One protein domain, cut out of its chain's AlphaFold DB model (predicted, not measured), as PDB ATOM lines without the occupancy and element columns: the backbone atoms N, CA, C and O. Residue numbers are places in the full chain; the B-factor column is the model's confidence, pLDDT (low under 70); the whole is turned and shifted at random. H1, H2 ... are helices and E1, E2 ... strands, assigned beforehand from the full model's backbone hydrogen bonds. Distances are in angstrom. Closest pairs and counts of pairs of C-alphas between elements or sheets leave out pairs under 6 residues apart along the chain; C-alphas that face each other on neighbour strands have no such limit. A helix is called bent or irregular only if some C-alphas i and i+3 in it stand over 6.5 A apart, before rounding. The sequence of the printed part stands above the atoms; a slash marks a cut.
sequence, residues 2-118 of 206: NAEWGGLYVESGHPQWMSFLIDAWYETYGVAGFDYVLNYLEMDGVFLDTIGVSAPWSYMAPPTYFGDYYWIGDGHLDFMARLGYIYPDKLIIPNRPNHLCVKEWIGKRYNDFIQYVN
ATOM      1  N   ASN A   2      10.069 -30.958  48.534       65.50
ATOM      2  CA  ASN A   2       9.948 -31.313  49.938       65.50
ATOM      3  C   ASN A   2       9.834 -30.006  50.738       65.50
ATOM      4  O   ASN A   2      10.786 -29.230  50.791       65.50
ATOM      5  N   ALA A   3       8.646 -29.724  51.276       64.88
ATOM      6  CA  ALA A   3       8.373 -28.470  51.978       64.88
ATOM      7  C   ALA A   3       9.084 -28.380  53.338       64.88
ATOM      8  O   ALA A   3       9.328 -27.277  53.816       64.88
ATOM      9  N   GLU A   4       9.431 -29.522  53.933       67.88
ATOM     10  CA  GLU A   4      10.093 -29.610  55.236       67.88
ATOM     11  C   GLU A   4      11.607 -29.385  55.108       67.88
ATOM     12  O   GLU A   4      12.189 -28.623  55.873       67.88
ATOM     13  N   TRP A   5      12.229 -29.967  54.079       71.31
ATOM     14  CA  TRP A   5      13.692 -29.971  53.916       71.31
ATOM     15  C   TRP A   5      14.197 -29.118  52.745       71.31
ATOM     16  O   TRP A   5      15.395 -29.034  52.488       71.31
ATOM     17  N   GLY A   6      13.294 -28.497  51.985       75.31
ATOM     18  CA  GLY A   6      13.623 -27.600  50.872       75.31
ATOM     19  C   GLY A   6      14.118 -28.281  49.588       75.31
ATOM     20  O   GLY A   6      14.294 -27.593  48.584       75.31
ATOM     21  N   GLY A   7      14.303 -29.606  49.581       75.50
ATOM     22  CA  GLY A   7      14.800 -30.376  48.434       75.50
ATOM     23  C   GLY A   7      13.785 -30.585  47.299       75.50
ATOM     24  O   GLY A   7      12.569 -30.464  47.472       75.50
ATOM     25  N   LEU A   8      14.276 -30.937  46.110       79.44
ATOM     26  CA  LEU A   8      13.445 -31.343  44.970       79.44
ATOM     27  C   LEU A   8      13.461 -32.867  44.829       79.44
ATOM     28  O   LEU A   8      14.509 -33.490  44.961       79.44
ATOM     29  N   TYR A   9      12.301 -33.457  44.539       77.44
ATOM     30  CA  TYR A   9      12.234 -34.865  44.153       77.44
ATOM     31  C   TYR A   9      12.744 -35.024  42.723       77.44
ATOM     32  O   TYR A   9      12.486 -34.167  41.874       77.44
ATOM     33  N   VAL A  10      13.445 -36.125  42.469       80.75
ATOM     34  CA  VAL A  10      14.003 -36.467  41.160       80.75
ATOM     35  C   VAL A  10      13.440 -37.813  40.716       80.75
ATOM     36  O   VAL A  10      13.204 -38.702  41.533       80.75
ATOM     37  N   GLU A  11      13.238 -37.976  39.411       80.38
ATOM     38  CA  GLU A  11      12.994 -39.284  38.811       80.38
ATOM     39  C   GLU A  11      14.273 -40.129  38.915       80.38
ATOM     40  O   GLU A  11      15.190 -39.998  38.104       80.38
ATOM     41  N   SER A  12      14.353 -41.002  39.922       82.19
ATOM     42  CA  SER A  12      15.584 -41.744  40.219       82.19
ATOM     43  C   SER A  12      16.037 -42.672  39.087       82.19
ATOM     44  O   SER A  12      17.227 -42.934  38.948       82.19
ATOM     45  N   GLY A  13      15.104 -43.148  38.254       81.06
ATOM     46  CA  GLY A  13      15.409 -43.990  37.091       81.06
ATOM     47  C   GLY A  13      15.974 -43.239  35.887       81.06
ATOM     48  O   GLY A  13      16.467 -43.871  34.946       81.06
ATOM     49  N   HIS A  14      15.924 -41.903  35.897       87.62
ATOM     50  CA  HIS A  14      16.383 -41.104  34.774       87.62
ATOM     51  C   HIS A  14      17.901 -41.294  34.574       87.62
ATOM     52  O   HIS A  14      18.672 -41.090  35.514       87.62
ATOM     53  N   PRO A  15      18.388 -41.642  33.366       88.69
ATOM     54  CA  PRO A  15      19.803 -41.965  33.157       88.69
ATOM     55  C   PRO A  15      20.770 -40.857  33.585       88.69
ATOM     56  O   PRO A  15      21.806 -41.148  34.172       88.69
ATOM     57  N   GLN A  16      20.412 -39.588  33.356       91.94
ATOM     58  CA  GLN A  16      21.248 -38.453  33.772       91.94
ATOM     59  C   GLN A  16      21.374 -38.332  35.294       91.94
ATOM     60  O   GLN A  16      22.389 -37.834  35.766       91.94
ATOM     61  N   TRP A  17      20.371 -38.785  36.051       90.81
ATOM     62  CA  TRP A  17      20.457 -38.803  37.506       90.81
ATOM     63  C   TRP A  17      21.473 -39.843  37.977       90.81
ATOM     64  O   TRP A  17      22.324 -39.527  38.799       90.81
ATOM     65  N   MET A  18      21.453 -41.044  37.389       91.69
ATOM     66  CA  MET A  18      22.457 -42.068  37.689       91.69
ATOM     67  C   MET A  18      23.868 -41.608  37.307       91.69
ATOM     68  O   MET A  18      24.780 -41.742  38.112       91.69
ATOM     69  N   SER A  19      24.050 -41.025  36.115       93.56
ATOM     70  CA  SER A  19      25.350 -40.472  35.708       93.56
ATOM     71  C   SER A  19      25.833 -39.392  36.671       93.56
ATOM     72  O   SER A  19      26.973 -39.439  37.109       93.56
ATOM     73  N   PHE A  20      24.957 -38.463  37.065       94.56
ATOM     74  CA  PHE A  20      25.294 -37.452  38.062       94.56
ATOM     75  C   PHE A  20      25.718 -38.078  39.393       94.56
ATOM     76  O   PHE A  20      26.749 -37.696  39.934       94.56
ATOM     77  N   LEU A  21      24.957 -39.046  39.914       94.56
ATOM     78  CA  LEU A  21      25.287 -39.695  41.179       94.56
ATOM     79  C   LEU A  21      26.586 -40.498  41.113       94.56
ATOM     80  O   LEU A  21      27.257 -40.580  42.129       94.56
ATOM     81  N   ILE A  22      26.958 -41.071  39.969       94.88
ATOM     82  CA  ILE A  22      28.252 -41.750  39.802       94.88
ATOM     83  C   ILE A  22      29.385 -40.718  39.745       94.88
ATOM     84  O   ILE A  22      30.320 -40.792  40.540       94.88
ATOM     85  N   ASP A  23      29.265 -39.735  38.849       93.81
ATOM     86  CA  ASP A  23      30.356 -38.833  38.460       93.81
ATOM     87  C   ASP A  23      30.560 -37.654  39.428       93.81
ATOM     88  O   ASP A  23      31.564 -36.938  39.338       93.81
ATOM     89  N   ALA A  24      29.602 -37.384  40.322       95.94
ATOM     90  CA  ALA A  24      29.678 -36.236  41.213       95.94
ATOM     91  C   ALA A  24      30.903 -36.316  42.138       95.94
ATOM     92  O   ALA A  24      31.094 -37.258  42.905       95.94
ATOM     93  N   TRP A  25      31.715 -35.265  42.096       94.56
ATOM     94  CA  TRP A  25      32.875 -35.056  42.957       94.56
ATOM     95  C   TRP A  25      32.673 -33.802  43.802       94.56
ATOM     96  O   TRP A  25      32.206 -32.780  43.278       94.56
ATOM     97  N   TYR A  26      33.070 -33.848  45.077       86.94
ATOM     98  CA  TYR A  26      32.827 -32.755  46.023       86.94
ATOM     99  C   TYR A  26      33.397 -31.420  45.524       86.94
ATOM    100  O   TYR A  26      32.730 -30.393  45.570       86.94
ATOM    101  N   GLU A  27      34.593 -31.440  44.946       89.19
ATOM    102  CA  GLU A  27      35.292 -30.261  44.441       89.19
ATOM    103  C   GLU A  27      34.606 -29.620  43.228       89.19
ATOM    104  O   GLU A  27      34.770 -28.424  42.996       89.19
ATOM    105  N   THR A  28      33.849 -30.396  42.445       90.00
ATOM    106  CA  THR A  28      33.220 -29.910  41.203       90.00
ATOM    107  C   THR A  28      31.741 -29.587  41.394       90.00
ATOM    108  O   THR A  28      31.255 -28.592  40.863       90.00
ATOM    109  N   TYR A  29      31.025 -30.408  42.165       89.94
ATOM    110  CA  TYR A  29      29.573 -30.311  42.328       89.94
ATOM    111  C   TYR A  29      29.144 -29.875  43.734       89.94
ATOM    112  O   TYR A  29      27.958 -29.651  43.963       89.94
ATOM    113  N   GLY A  30      30.076 -29.770  44.686       90.12
ATOM    114  CA  GLY A  30      29.769 -29.512  46.098       90.12
ATOM    115  C   GLY A  30      29.131 -30.704  46.821       90.12
ATOM    116  O   GLY A  30      28.749 -30.578  47.982       90.12
ATOM    117  N   VAL A  31      29.008 -31.852  46.148       92.19
ATOM    118  CA  VAL A  31      28.424 -33.094  46.666       92.19
ATOM    119  C   VAL A  31      29.263 -34.291  46.228       92.19
ATOM    120  O   VAL A  31      29.884 -34.264  45.166       92.19
ATOM    121  N   ALA A  32      29.291 -35.331  47.058       94.25
ATOM    122  CA  ALA A  32      30.009 -36.568  46.783       94.25
ATOM    123  C   ALA A  32      29.073 -37.604  46.147       94.25
ATOM    124  O   ALA A  32      28.047 -37.956  46.727       94.25
ATOM    125  N   GLY A  33      29.443 -38.076  44.961       95.94
ATOM    126  CA  GLY A  33      28.807 -39.186  44.267       95.94
ATOM    127  C   GLY A  33      29.340 -40.549  44.709       95.94
ATOM    128  O   GLY A  33      30.206 -40.664  45.578       95.94
ATOM    129  N   PHE A  34      28.827 -41.605  44.090       96.94
ATOM    130  CA  PHE A  34      29.135 -42.987  44.421       96.94
ATOM    131  C   PHE A  34      30.588 -43.354  44.144       96.94
ATOM    132  O   PHE A  34      31.188 -43.986  45.006       96.94
ATOM    133  N   ASP A  35      31.202 -42.917  43.041       96.12
ATOM    134  CA  ASP A  35      32.621 -43.222  42.816       96.12
ATOM    135  C   ASP A  35      33.523 -42.518  43.835       96.12
ATOM    136  O   ASP A  35      34.523 -43.086  44.281       96.12
ATOM    137  N   TYR A  36      33.140 -41.321  44.284       95.94
ATOM    138  CA  TYR A  36      33.848 -40.644  45.365       95.94
ATOM    139  C   TYR A  36      33.739 -41.440  46.674       95.94
ATOM    140  O   TYR A  36      34.741 -41.717  47.330       95.94
ATOM    141  N   VAL A  37      32.525 -41.831  47.063       95.81
ATOM    142  CA  VAL A  37      32.273 -42.492  48.354       95.81
ATOM    143  C   VAL A  37      32.771 -43.942  48.369       95.81
ATOM    144  O   VAL A  37      33.486 -44.339  49.283       95.81
ATOM    145  N   LEU A  38      32.407 -44.745  47.372       96.81
ATOM    146  CA  LEU A  38      32.623 -46.195  47.368       96.81
ATOM    147  C   LEU A  38      34.016 -46.602  46.882       96.81
ATOM    148  O   LEU A  38      34.553 -47.602  47.360       96.81
ATOM    149  N   ASN A  39      34.593 -45.847  45.941       95.12
ATOM    150  CA  ASN A  39      35.867 -46.199  45.314       95.12
ATOM    151  C   ASN A  39      37.020 -45.328  45.816       95.12
ATOM    152  O   ASN A  39      38.057 -45.861  46.188       95.12
ATOM    153  N   TYR A  40      36.858 -44.003  45.849       95.31
ATOM    154  CA  TYR A  40      37.941 -43.113  46.282       95.31
ATOM    155  C   TYR A  40      38.131 -43.100  47.805       95.31
ATOM    156  O   TYR A  40      39.263 -43.169  48.277       95.31
ATOM    157  N   LEU A  41      37.041 -43.037  48.576       95.38
ATOM    158  CA  LEU A  41      37.090 -43.164  50.037       95.38
ATOM    159  C   LEU A  41      37.061 -44.619  50.531       95.38
ATOM    160  O   LEU A  41      37.115 -44.838  51.738       95.38
ATOM    161  N   GLU A  42      36.965 -45.588  49.615       96.69
ATOM    162  CA  GLU A  42      36.960 -47.029  49.905       96.69
ATOM    163  C   GLU A  42      35.883 -47.465  50.915       96.69
ATOM    164  O   GLU A  42      36.075 -48.416  51.671       96.69
ATOM    165  N   MET A  43      34.727 -46.795  50.932       97.62
ATOM    166  CA  MET A  43      33.630 -47.184  51.821       97.62
ATOM    167  C   MET A  43      33.041 -48.541  51.406       97.62
ATOM    168  O   MET A  43      32.965 -48.886  50.219       97.62
ATOM    169  N   ASP A  44      32.577 -49.302  52.397       97.69
ATOM    170  CA  ASP A  44      31.994 -50.634  52.196       97.69
ATOM    171  C   ASP A  44      30.587 -50.593  51.590       97.69
ATOM    172  O   ASP A  44      30.075 -51.610  51.130       97.69
ATOM    173  N   GLY A  45      29.933 -49.433  51.589       96.00
ATOM    174  CA  GLY A  45      28.561 -49.315  51.125       96.00
ATOM    175  C   GLY A  45      27.985 -47.914  51.213       96.00
ATOM    176  O   GLY A  45      28.662 -46.953  51.582       96.00
ATOM    177  N   VAL A  46      26.706 -47.821  50.866       94.94
ATOM    178  CA  VAL A  46      25.924 -46.586  50.877       94.94
ATOM    179  C   VAL A  46      24.635 -46.754  51.666       94.94
ATOM    180  O   VAL A  46      23.891 -47.724  51.506       94.94
ATOM    181  N   PHE A  47      24.361 -45.745  52.485       93.19
ATOM    182  CA  PHE A  47      23.049 -45.499  53.055       93.19
ATOM    183  C   PHE A  47      22.270 -44.586  52.108       93.19
ATOM    184  O   PHE A  47      22.741 -43.499  51.769       93.19
ATOM    185  N   LEU A  48      21.102 -45.033  51.653       91.56
ATOM    186  CA  LEU A  48      20.301 -44.300  50.680       91.56
ATOM    187  C   LEU A  48      19.068 -43.714  51.354       91.56
ATOM    188  O   LEU A  48      18.095 -44.421  51.623       91.56
ATOM    189  N   ASP A  49      19.107 -42.412  51.600       87.50
ATOM    190  CA  ASP A  49      17.969 -41.683  52.142       87.50
ATOM    191  C   ASP A  49      16.964 -41.288  51.047       87.50
ATOM    192  O   ASP A  49      17.260 -41.316  49.850       87.50
ATOM    193  N   THR A  50      15.750 -40.911  51.451       82.19
ATOM    194  CA  THR A  50      14.638 -40.474  50.590       82.19
ATOM    195  C   THR A  50      14.118 -41.529  49.613       82.19
ATOM    196  O   THR A  50      13.288 -41.231  48.762       82.19
ATOM    197  N   ILE A  51      14.517 -42.790  49.766       81.38
ATOM    198  CA  ILE A  51      14.043 -43.903  48.934       81.38
ATOM    199  C   ILE A  51      12.524 -44.095  49.064       81.38
ATOM    200  O   ILE A  51      11.840 -44.339  48.066       81.38
ATOM    201  N   GLY A  52      11.975 -43.885  50.264       72.44
ATOM    202  CA  GLY A  52      10.539 -43.966  50.540       72.44
ATOM    203  C   GLY A  52       9.656 -43.008  49.736       72.44
ATOM    204  O   GLY A  52       8.467 -43.272  49.602       72.44
ATOM    205  N   VAL A  53      10.209 -41.948  49.130       70.88
ATOM    206  CA  VAL A  53       9.440 -40.991  48.300       70.88
ATOM    207  C   VAL A  53       8.971 -41.609  46.989       70.88
ATOM    208  O   VAL A  53       8.039 -41.111  46.360       70.88
ATOM    209  N   SER A  54       9.628 -42.693  46.568       66.31
ATOM    210  CA  SER A  54       9.164 -43.477  45.435       66.31
ATOM    211  C   SER A  54       7.833 -44.146  45.740       66.31
ATOM    212  O   SER A  54       7.105 -44.451  44.793       66.31
ATOM    213  N   ALA A  55       7.493 -44.339  47.022       61.62
ATOM    214  CA  ALA A  55       6.254 -44.941  47.474       61.62
ATOM    215  C   ALA A  55       5.159 -43.923  47.779       61.62
ATOM    216  O   ALA A  55       5.427 -42.874  48.363       61.62
ATOM    217  N   PRO A  56       3.901 -44.239  47.429       52.91
ATOM    218  CA  PRO A  56       2.763 -43.466  47.892       52.91
ATOM    219  C   PRO A  56       2.703 -43.559  49.420       52.91
ATOM    220  O   PRO A  56       2.277 -44.559  49.995       52.91
ATOM    221  N   TRP A  57       3.077 -42.490  50.112       49.25
ATOM    222  CA  TRP A  57       2.769 -42.379  51.542       49.25
ATOM    223  C   TRP A  57       1.241 -42.408  51.793       49.25
ATOM    224  O   TRP A  57       0.772 -42.695  52.889       49.25
ATOM    225  N   SER A  58       0.469 -42.157  50.735       42.25
ATOM    226  CA  SER A  58      -0.981 -42.014  50.634       42.25
ATOM    227  C   SER A  58      -1.776 -43.292  50.351       42.25
ATOM    228  O   SER A  58      -2.975 -43.193  50.125       42.25
ATOM    229  N   TYR A  59      -1.167 -44.482  50.291       43.44
ATOM    230  CA  TYR A  59      -1.966 -45.708  50.116       43.44
ATOM    231  C   TYR A  59      -2.557 -46.201  51.451       43.44
ATOM    232  O   TYR A  59      -3.645 -46.771  51.476       43.44
ATOM    233  N   MET A  60      -1.864 -45.937  52.566       47.12
ATOM    234  CA  MET A  60      -2.285 -46.309  53.930       47.12
ATOM    235  C   MET A  60      -2.964 -45.152  54.695       47.12
ATOM    236  O   MET A  60      -3.486 -45.345  55.788       47.12
ATOM    237  N   ALA A  61      -2.997 -43.952  54.112       43.50
ATOM    238  CA  ALA A  61      -3.851 -42.829  54.504       43.50
ATOM    239  C   ALA A  61      -4.842 -42.572  53.354       43.50
ATOM    240  O   ALA A  61      -4.512 -42.899  52.224       43.50
ATOM    241  N   PRO A  62      -6.048 -42.011  53.545       38.66
ATOM    242  CA  PRO A  62      -6.880 -41.643  52.398       38.66
ATOM    243  C   PRO A  62      -6.082 -40.699  51.479       38.66
ATOM    244  O   PRO A  62      -5.418 -39.805  52.012       38.66
ATOM    245  N   PRO A  63      -6.127 -40.868  50.141       40.47
ATOM    246  CA  PRO A  63      -5.367 -40.039  49.216       40.47
ATOM    247  C   PRO A  63      -5.725 -38.576  49.457       40.47
ATOM    248  O   PRO A  63      -6.806 -38.100  49.107       40.47
ATOM    249  N   THR A  64      -4.828 -37.863  50.130       41.78
ATOM    250  CA  THR A  64      -4.902 -36.412  50.197       41.78
ATOM    251  C   THR A  64      -4.270 -35.898  48.914       41.78
ATOM    252  O   THR A  64      -3.362 -36.512  48.368       41.78
ATOM    253  N   TYR A  65      -4.805 -34.807  48.384       39.38
ATOM    254  CA  TYR A  65      -4.585 -34.275  47.035       39.38
ATOM    255  C   TYR A  65      -3.123 -33.899  46.667       39.38
ATOM    256  O   TYR A  65      -2.900 -33.218  45.667       39.38
ATOM    257  N   PHE A  66      -2.121 -34.326  47.437       38.84
ATOM    258  CA  PHE A  66      -0.710 -34.032  47.247       38.84
ATOM    259  C   PHE A  66       0.119 -35.316  47.084       38.84
ATOM    260  O   PHE A  66       0.439 -35.984  48.059       38.84
ATOM    261  N   GLY A  67       0.587 -35.566  45.858       47.31
ATOM    262  CA  GLY A  67       1.945 -36.087  45.666       47.31
ATOM    263  C   GLY A  67       2.152 -37.600  45.630       47.31
ATOM    264  O   GLY A  67       3.192 -38.062  46.090       47.31
ATOM    265  N   ASP A  68       1.251 -38.362  45.016       48.38
ATOM    266  CA  ASP A  68       1.501 -39.777  44.720       48.38
ATOM    267  C   ASP A  68       2.486 -39.888  43.550       48.38
ATOM    268  O   ASP A  68       2.097 -39.921  42.380       48.38
ATOM    269  N   TYR A  69       3.787 -39.951  43.835       55.19
ATOM    270  CA  TYR A  69       4.820 -40.182  42.817       55.19
ATOM    271  C   TYR A  69       4.870 -41.655  42.364       55.19
ATOM    272  O   TYR A  69       5.929 -42.185  42.053       55.19
ATOM    273  N   TYR A  70       3.713 -42.320  42.253       51.50
ATOM    274  CA  TYR A  70       3.579 -43.699  41.759       51.50
ATOM    275  C   TYR A  70       4.274 -43.922  40.402       51.50
ATOM    276  O   TYR A  70       4.676 -45.039  40.080       51.50
ATOM    277  N   TRP A  71       4.436 -42.857  39.606       56.41
ATOM    278  CA  TRP A  71       5.033 -42.888  38.272       56.41
ATOM    279  C   TRP A  71       6.559 -43.092  38.246       56.41
ATOM    280  O   TRP A  71       7.106 -43.218  37.154       56.41
ATOM    281  N   ILE A  72       7.244 -43.200  39.398       61.62
ATOM    282  CA  ILE A  72       8.681 -43.545  39.450       61.62
ATOM    283  C   ILE A  72       8.977 -44.969  39.942       61.62
ATOM    284  O   ILE A  72      10.148 -45.326  40.012       61.62
ATOM    285  N   GLY A  73       7.968 -45.796  40.246       67.06
ATOM    286  CA  GLY A  73       8.165 -47.135  40.828       67.06
ATOM    287  C   GLY A  73       9.147 -48.015  40.040       67.06
ATOM    288  O   GLY A  73      10.166 -48.438  40.578       67.06
ATOM    289  N   ASP A  74       8.907 -48.217  38.740       73.94
ATOM    290  CA  ASP A  74       9.803 -49.016  37.887       73.94
ATOM    291  C   ASP A  74      11.182 -48.370  37.696       73.94
ATOM    292  O   ASP A  74      12.198 -49.063  37.752       73.94
ATOM    293  N   GLY A  75      11.234 -47.047  37.514       78.56
ATOM    294  CA  GLY A  75      12.499 -46.318  37.386       78.56
ATOM    295  C   GLY A  75      13.345 -46.392  38.659       78.56
ATOM    296  O   GLY A  75      14.571 -46.440  38.600       78.56
ATOM    297  N   HIS A  76      12.705 -46.451  39.821       80.25
ATOM    298  CA  HIS A  76      13.372 -46.617  41.101       80.25
ATOM    299  C   HIS A  76      13.971 -48.017  41.272       80.25
ATOM    300  O   HIS A  76      15.115 -48.156  41.704       80.25
ATOM    301  N   LEU A  77      13.233 -49.053  40.872       80.06
ATOM    302  CA  LEU A  77      13.756 -50.420  40.863       80.06
ATOM    303  C   LEU A  77      14.941 -50.549  39.902       80.06
ATOM    304  O   LEU A  77      15.951 -51.150  40.259       80.06
ATOM    305  N   ASP A  78      14.854 -49.927  38.723       83.00
ATOM    306  CA  ASP A  78      15.954 -49.881  37.756       83.00
ATOM    307  C   ASP A  78      17.183 -49.160  38.317       83.00
ATOM    308  O   ASP A  78      18.303 -49.630  38.123       83.00
ATOM    309  N   PHE A  79      16.998 -48.035  39.015       87.62
ATOM    310  CA  PHE A  79      18.085 -47.305  39.676       87.62
ATOM    311  C   PHE A  79      18.849 -48.207  40.651       87.62
ATOM    312  O   PHE A  79      20.075 -48.284  40.611       87.62
ATOM    313  N   MET A  80      18.120 -48.953  41.471       86.94
ATOM    314  CA  MET A  80      18.699 -49.771  42.531       86.94
ATOM    315  C   MET A  80      19.330 -51.057  41.995       86.94
ATOM    316  O   MET A  80      20.428 -51.421  42.414       86.94
ATOM    317  N   ALA A  81      18.712 -51.687  40.993       86.12
ATOM    318  CA  ALA A  81      19.326 -52.795  40.267       86.12
ATOM    319  C   ALA A  81      20.614 -52.356  39.545       86.12
ATOM    320  O   ALA A  81      21.608 -53.078  39.562       86.12
ATOM    321  N   ARG A  82      20.633 -51.155  38.945       89.88
ATOM    322  CA  ARG A  82      21.852 -50.587  38.340       89.88
ATOM    323  C   ARG A  82      22.931 -50.331  39.381       89.88
ATOM    324  O   ARG A  82      24.084 -50.640  39.108       89.88
ATOM    325  N   LEU A  83      22.574 -49.799  40.548       91.88
ATOM    326  CA  LEU A  83      23.524 -49.576  41.635       91.88
ATOM    327  C   LEU A  83      24.179 -50.891  42.077       91.88
ATOM    328  O   LEU A  83      25.403 -50.980  42.080       91.88
ATOM    329  N   GLY A  84      23.377 -51.927  42.345       91.38
ATOM    330  CA  GLY A  84      23.881 -53.256  42.708       91.38
ATOM    331  C   GLY A  84      24.682 -53.936  41.595       91.38
ATOM    332  O   GLY A  84      25.601 -54.699  41.872       91.38
ATOM    333  N   TYR A  85      24.385 -53.644  40.326       91.56
ATOM    334  CA  TYR A  85      25.173 -54.144  39.199       91.56
ATOM    335  C   TYR A  85      26.538 -53.452  39.069       91.56
ATOM    336  O   TYR A  85      27.528 -54.108  38.753       91.56
ATOM    337  N   ILE A  86      26.591 -52.133  39.276       94.62
ATOM    338  CA  ILE A  86      27.822 -51.337  39.148       94.62
ATOM    339  C   ILE A  86      28.750 -51.563  40.346       94.62
ATOM    340  O   ILE A  86      29.964 -51.636  40.161       94.62
ATOM    341  N   TYR A  87      28.186 -51.730  41.544       95.31
ATOM    342  CA  TYR A  87      28.921 -51.911  42.797       95.31
ATOM    343  C   TYR A  87      28.555 -53.252  43.469       95.31
ATOM    344  O   TYR A  87      27.943 -53.260  44.539       95.31
ATOM    345  N   PRO A  88      28.889 -54.401  42.851       93.69
ATOM    346  CA  PRO A  88      28.384 -55.714  43.266       93.69
ATOM    347  C   PRO A  88      28.949 -56.227  44.598       93.69
ATOM    348  O   PRO A  88      28.414 -57.177  45.163       93.69
ATOM    349  N   ASP A  89      30.041 -55.642  45.083       94.75
ATOM    350  CA  ASP A  89      30.709 -55.978  46.341       94.75
ATOM    351  C   ASP A  89      30.379 -55.000  47.480       94.75
ATOM    352  O   ASP A  89      30.888 -55.161  48.589       94.75
ATOM    353  N   LYS A  90      29.535 -53.994  47.221       95.62
ATOM    354  CA  LYS A  90      29.194 -52.940  48.182       95.62
ATOM    355  C   LYS A  90      27.847 -53.190  48.846       95.62
ATOM    356  O   LYS A  90      26.928 -53.747  48.252       95.62
ATOM    357  N   LEU A  91      27.722 -52.731  50.089       94.56
ATOM    358  CA  LEU A  91      26.475 -52.778  50.837       94.56
ATOM    359  C   LEU A  91      25.524 -51.668  50.373       94.56
ATOM    360  O   LEU A  91      25.898 -50.495  50.328       94.56
ATOM    361  N   ILE A  92      24.274 -52.021  50.089       93.12
ATOM    362  CA  ILE A  92      23.202 -51.080  49.757       93.12
ATOM    363  C   ILE A  92      22.153 -51.136  50.868       93.12
ATOM    364  O   ILE A  92      21.514 -52.170  51.087       93.12
ATOM    365  N   ILE A  93      21.989 -50.012  51.572       92.44
ATOM    366  CA  ILE A  93      21.108 -49.890  52.738       92.44
ATOM    367  C   ILE A  93      20.135 -48.716  52.533       92.44
ATOM    368  O   ILE A  93      20.460 -47.579  52.877       92.44
ATOM    369  N   PRO A  94      18.946 -48.933  51.946       89.38
ATOM    370  CA  PRO A  94      17.928 -47.896  51.830       89.38
ATOM    371  C   PRO A  94      17.213 -47.584  53.156       89.38
ATOM    372  O   PRO A  94      16.948 -48.477  53.965       89.38
ATOM    373  N   ASN A  95      16.834 -46.315  53.323       88.56
ATOM    374  CA  ASN A  95      15.986 -45.816  54.405       88.56
ATOM    375  C   ASN A  95      14.503 -45.822  54.005       88.56
ATOM    376  O   ASN A  95      14.142 -45.303  52.943       88.56
ATOM    377  N   ARG A  96      13.644 -46.387  54.862       82.94
ATOM    378  CA  ARG A  96      12.177 -46.463  54.698       82.94
ATOM    379  C   ARG A  96      11.714 -46.819  53.273       82.94
ATOM    380  O   ARG A  96      10.930 -46.087  52.661       82.94
ATOM    381  N   PRO A  97      12.182 -47.928  52.688       79.31
ATOM    382  CA  PRO A  97      11.843 -48.281  51.320       79.31
ATOM    383  C   PRO A  97      10.474 -48.972  51.260       79.31
ATOM    384  O   PRO A  97      10.390 -50.163  50.984       79.31
ATOM    385  N   ASN A  98       9.391 -48.236  51.527       72.94
ATOM    386  CA  ASN A  98       8.048 -48.793  51.764       72.94
ATOM    387  C   ASN A  98       7.593 -49.826  50.710       72.94
ATOM    388  O   ASN A  98       6.984 -50.839  51.048       72.94
ATOM    389  N   HIS A  99       7.955 -49.617  49.441       67.50
ATOM    390  CA  HIS A  99       7.692 -50.550  48.337       67.50
ATOM    391  C   HIS A  99       8.270 -51.952  48.520       67.50
ATOM    392  O   HIS A  99       7.704 -52.920  48.028       67.50
ATOM    393  N   LEU A 100       9.414 -52.069  49.191       65.62
ATOM    394  CA  LEU A 100      10.106 -53.337  49.432       65.62
ATOM    395  C   LEU A 100       9.541 -54.111  50.602       65.62
ATOM    396  O   LEU A 100       9.691 -55.328  50.696       65.62
ATOM    397  N   CYS A 101       8.965 -53.393  51.546       66.25
ATOM    398  CA  CYS A 101       8.348 -54.042  52.672       66.25
ATOM    399  C   CYS A 101       7.041 -54.672  52.162       66.25
ATOM    400  O   CYS A 101       6.806 -55.854  52.388       66.25
ATOM    401  N   VAL A 102       6.261 -53.964  51.339       69.75
ATOM    402  CA  VAL A 102       4.973 -54.468  50.840       69.75
ATOM    403  C   VAL A 102       5.091 -55.030  49.419       69.75
ATOM    404  O   VAL A 102       4.958 -54.320  48.422       69.75
ATOM    405  N   LYS A 103       5.323 -56.344  49.313       66.69
ATOM    406  CA  LYS A 103       5.545 -57.065  48.043       66.69
ATOM    407  C   LYS A 103       4.462 -56.805  46.989       66.69
ATOM    408  O   LYS A 103       4.755 -56.752  45.793       66.69
ATOM    409  N   GLU A 104       3.218 -56.640  47.418       66.75
ATOM    410  CA  GLU A 104       2.055 -56.380  46.568       66.75
ATOM    411  C   GLU A 104       2.187 -55.063  45.787       66.75
ATOM    412  O   GLU A 104       1.574 -54.927  44.729       66.75
ATOM    413  N   TRP A 105       3.003 -54.116  46.265       67.88
ATOM    414  CA  TRP A 105       3.183 -52.799  45.646       67.88
ATOM    415  C   TRP A 105       4.194 -52.815  44.494       67.88
ATOM    416  O   TRP A 105       4.035 -52.065  43.534       67.88
ATOM    417  N   ILE A 106       5.191 -53.703  44.542       65.69
ATOM    418  CA  ILE A 106       6.176 -53.904  43.461       65.69
ATOM    419  C   ILE A 106       5.730 -54.998  42.480       65.69
ATOM    420  O   ILE A 106       6.106 -55.014  41.301       65.69
ATOM    421  N   GLY A 107       4.941 -55.958  42.957       65.81
ATOM    422  CA  GLY A 107       4.504 -57.090  42.157       65.81
ATOM    423  C   GLY A 107       5.683 -57.950  41.688       65.81
ATOM    424  O   GLY A 107       6.579 -58.305  42.450       65.81
ATOM    425  N   LYS A 108       5.682 -58.335  40.407       68.19
ATOM    426  CA  LYS A 108       6.601 -59.360  39.875       68.19
ATOM    427  C   LYS A 108       8.092 -58.993  39.926       68.19
ATOM    428  O   LYS A 108       8.916 -59.898  39.866       68.19
ATOM    429  N   ARG A 109       8.431 -57.704  40.027       72.31
ATOM    430  CA  ARG A 109       9.818 -57.200  39.984       72.31
ATOM    431  C   ARG A 109      10.506 -57.167  41.347       72.31
ATOM    432  O   ARG A 109      11.656 -56.761  41.452       72.31
ATOM    433  N   TYR A 110       9.815 -57.616  42.393       71.75
ATOM    434  CA  TYR A 110      10.309 -57.594  43.767       71.75
ATOM    435  C   TYR A 110      11.672 -58.281  43.908       71.75
ATOM    436  O   TYR A 110      12.602 -57.739  44.502       71.75
ATOM    437  N   ASN A 111      11.800 -59.457  43.289       75.44
ATOM    438  CA  ASN A 111      13.022 -60.249  43.351       75.44
ATOM    439  C   ASN A 111      14.181 -59.628  42.552       75.44
ATOM    440  O   ASN A 111      15.329 -59.869  42.908       75.44
ATOM    441  N   ASP A 112      13.896 -58.820  41.521       74.50
ATOM    442  CA  ASP A 112      14.934 -58.160  40.712       74.50
ATOM    443  C   ASP A 112      15.746 -57.184  41.566       74.50
ATOM    444  O   ASP A 112      16.934 -56.994  41.340       74.50
ATOM    445  N   PHE A 113      15.091 -56.580  42.553       76.94
ATOM    446  CA  PHE A 113      15.667 -55.583  43.431       76.94
ATOM    447  C   PHE A 113      16.234 -56.202  44.716       76.94
ATOM    448  O   PHE A 113      17.349 -55.878  45.114       76.94
ATOM    449  N   ILE A 114      15.462 -57.065  45.391       79.94
ATOM    450  CA  ILE A 114      15.722 -57.423  46.799       79.94
ATOM    451  C   ILE A 114      17.052 -58.151  46.990       79.94
ATOM    452  O   ILE A 114      17.673 -58.048  48.038       79.94
ATOM    453  N   GLN A 115      17.515 -58.826  45.939       82.44
ATOM    454  CA  GLN A 115      18.812 -59.491  45.879       82.44
ATOM    455  C   GLN A 115      20.013 -58.543  46.016       82.44
ATOM    456  O   GLN A 115      21.105 -59.006  46.328       82.44
ATOM    457  N   TYR A 116      19.829 -57.242  45.772       85.62
ATOM    458  CA  TYR A 116      20.889 -56.237  45.857       85.62
ATOM    459  C   TYR A 116      20.870 -55.451  47.168       85.62
ATOM    460  O   TYR A 116      21.752 -54.627  47.379       85.62
ATOM    461  N   VAL A 117      19.880 -55.662  48.040       87.56
ATOM    462  CA  VAL A 117      19.767 -54.923  49.301       87.56
ATOM    463  C   VAL A 117      20.226 -55.775  50.466       87.56
ATOM    464  O   VAL A 117      19.686 -56.842  50.727       87.56
ATOM    465  N   ASN A 118      21.208 -55.261  51.201       90.38
ATOM    466  CA  ASN A 118      21.835 -55.972  52.313       90.38
ATOM    467  C   ASN A 118      21.149 -55.666  53.649       90.38
ATOM    468  O   ASN A 118      21.178 -56.470  54.583       90.38
TER     469      ASN A 118
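This is residues 2 to 118 of the 206 residues of the protein "Hypothetical protein" of Proboscia inermis (UniProt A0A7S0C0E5). What does the model look like? The long helix H5 runs through the body, with H7 side by side with it and a narrow ribbon of two parallel strands, E1 and E2, running the other way beyond it. H1 and H3 with the short H2 make one end of the body, H4 and H6 lie toward the other, and residues 3 to 8 and 60 to 65 stick out. What is it made of? The 117 printed residues hold seven named helices and two named strands, in the order H1 H2 H3 E1 H4 H5 E2 H6 H7, and the class is mostly helix. The whole is compact, with a radius of gyration of the C-alphas of 14.8 A and spans of 45 by 33 by 21 A.

Where do the elements before the long link lie? H1 is residues 15 to 23, 12.2 A long, and begins at C-alpha 15 (19.803, -41.965, 33.157). H2 is residues 26 to 29, H3 34 to 40, E1 45 to 48 and H4 51 to 54. Which follow? H5 is residues 70 to 86, 25.6 A long, E2 91 to 94, H6 98 to 101, and H7 103 to 114, 10.3 A long, ending at C-alpha 114 (15.722, -57.423, 46.799). H5 and H7 are irregular: C-alphas 71 and 74 are 7.8 A apart, C-alphas 105 and 108 9.4 A.

What does H1 meet? H1 and H3 touch, the same way at a shallow tilt of 26 degrees; their closest C-alphas, of Ile 22 and Phe 34, are 4.9 A apart. H2 touches no helix. How do the strands pair? E1 and E2 are parallel neighbours at 8 degrees, with N 46 and O 91 2.8 A apart, within hydrogen-bond range; E1, H4 H5, E2 form a strand-helix-strand unit, two parallel strands joined through helices, with a right-handed crossover. What touches H5? H7 does, the same way at a shallow tilt of 16 degrees, closest at the C-alphas of Ala 81 and Phe 113, 5.6 A; H4 touches residues 70 to 76 of H5 alone, closest at the C-alphas of Ser 54 and Gly 73, 6.0 A. H6 touches H7, closest at the C-alphas of His 99 and Trp 105, 5.7 A. Are the helix backbones whole? Every O i to N i+4 pair is within hydrogen-bond range in H1 and H3, against 11 of 13 in H5 and 2 of 8 in H7, where 4 of 9 O i to N i+3 pairs are; H2, H4 and H6 are too short for an O i to N i+4 pair.

How far does it reach? The two C-alphas farthest apart, of Tyr 40 and Pro 62, are 45.3 A apart. Is it continuous? The printed part has no cut, and the link H4 to H5, 15 residues, is long. Where is confidence low? The mean pLDDT of the printed part is 78.8, and residues 2 to 4, 54 to 73 and 99 to 108 are under 70.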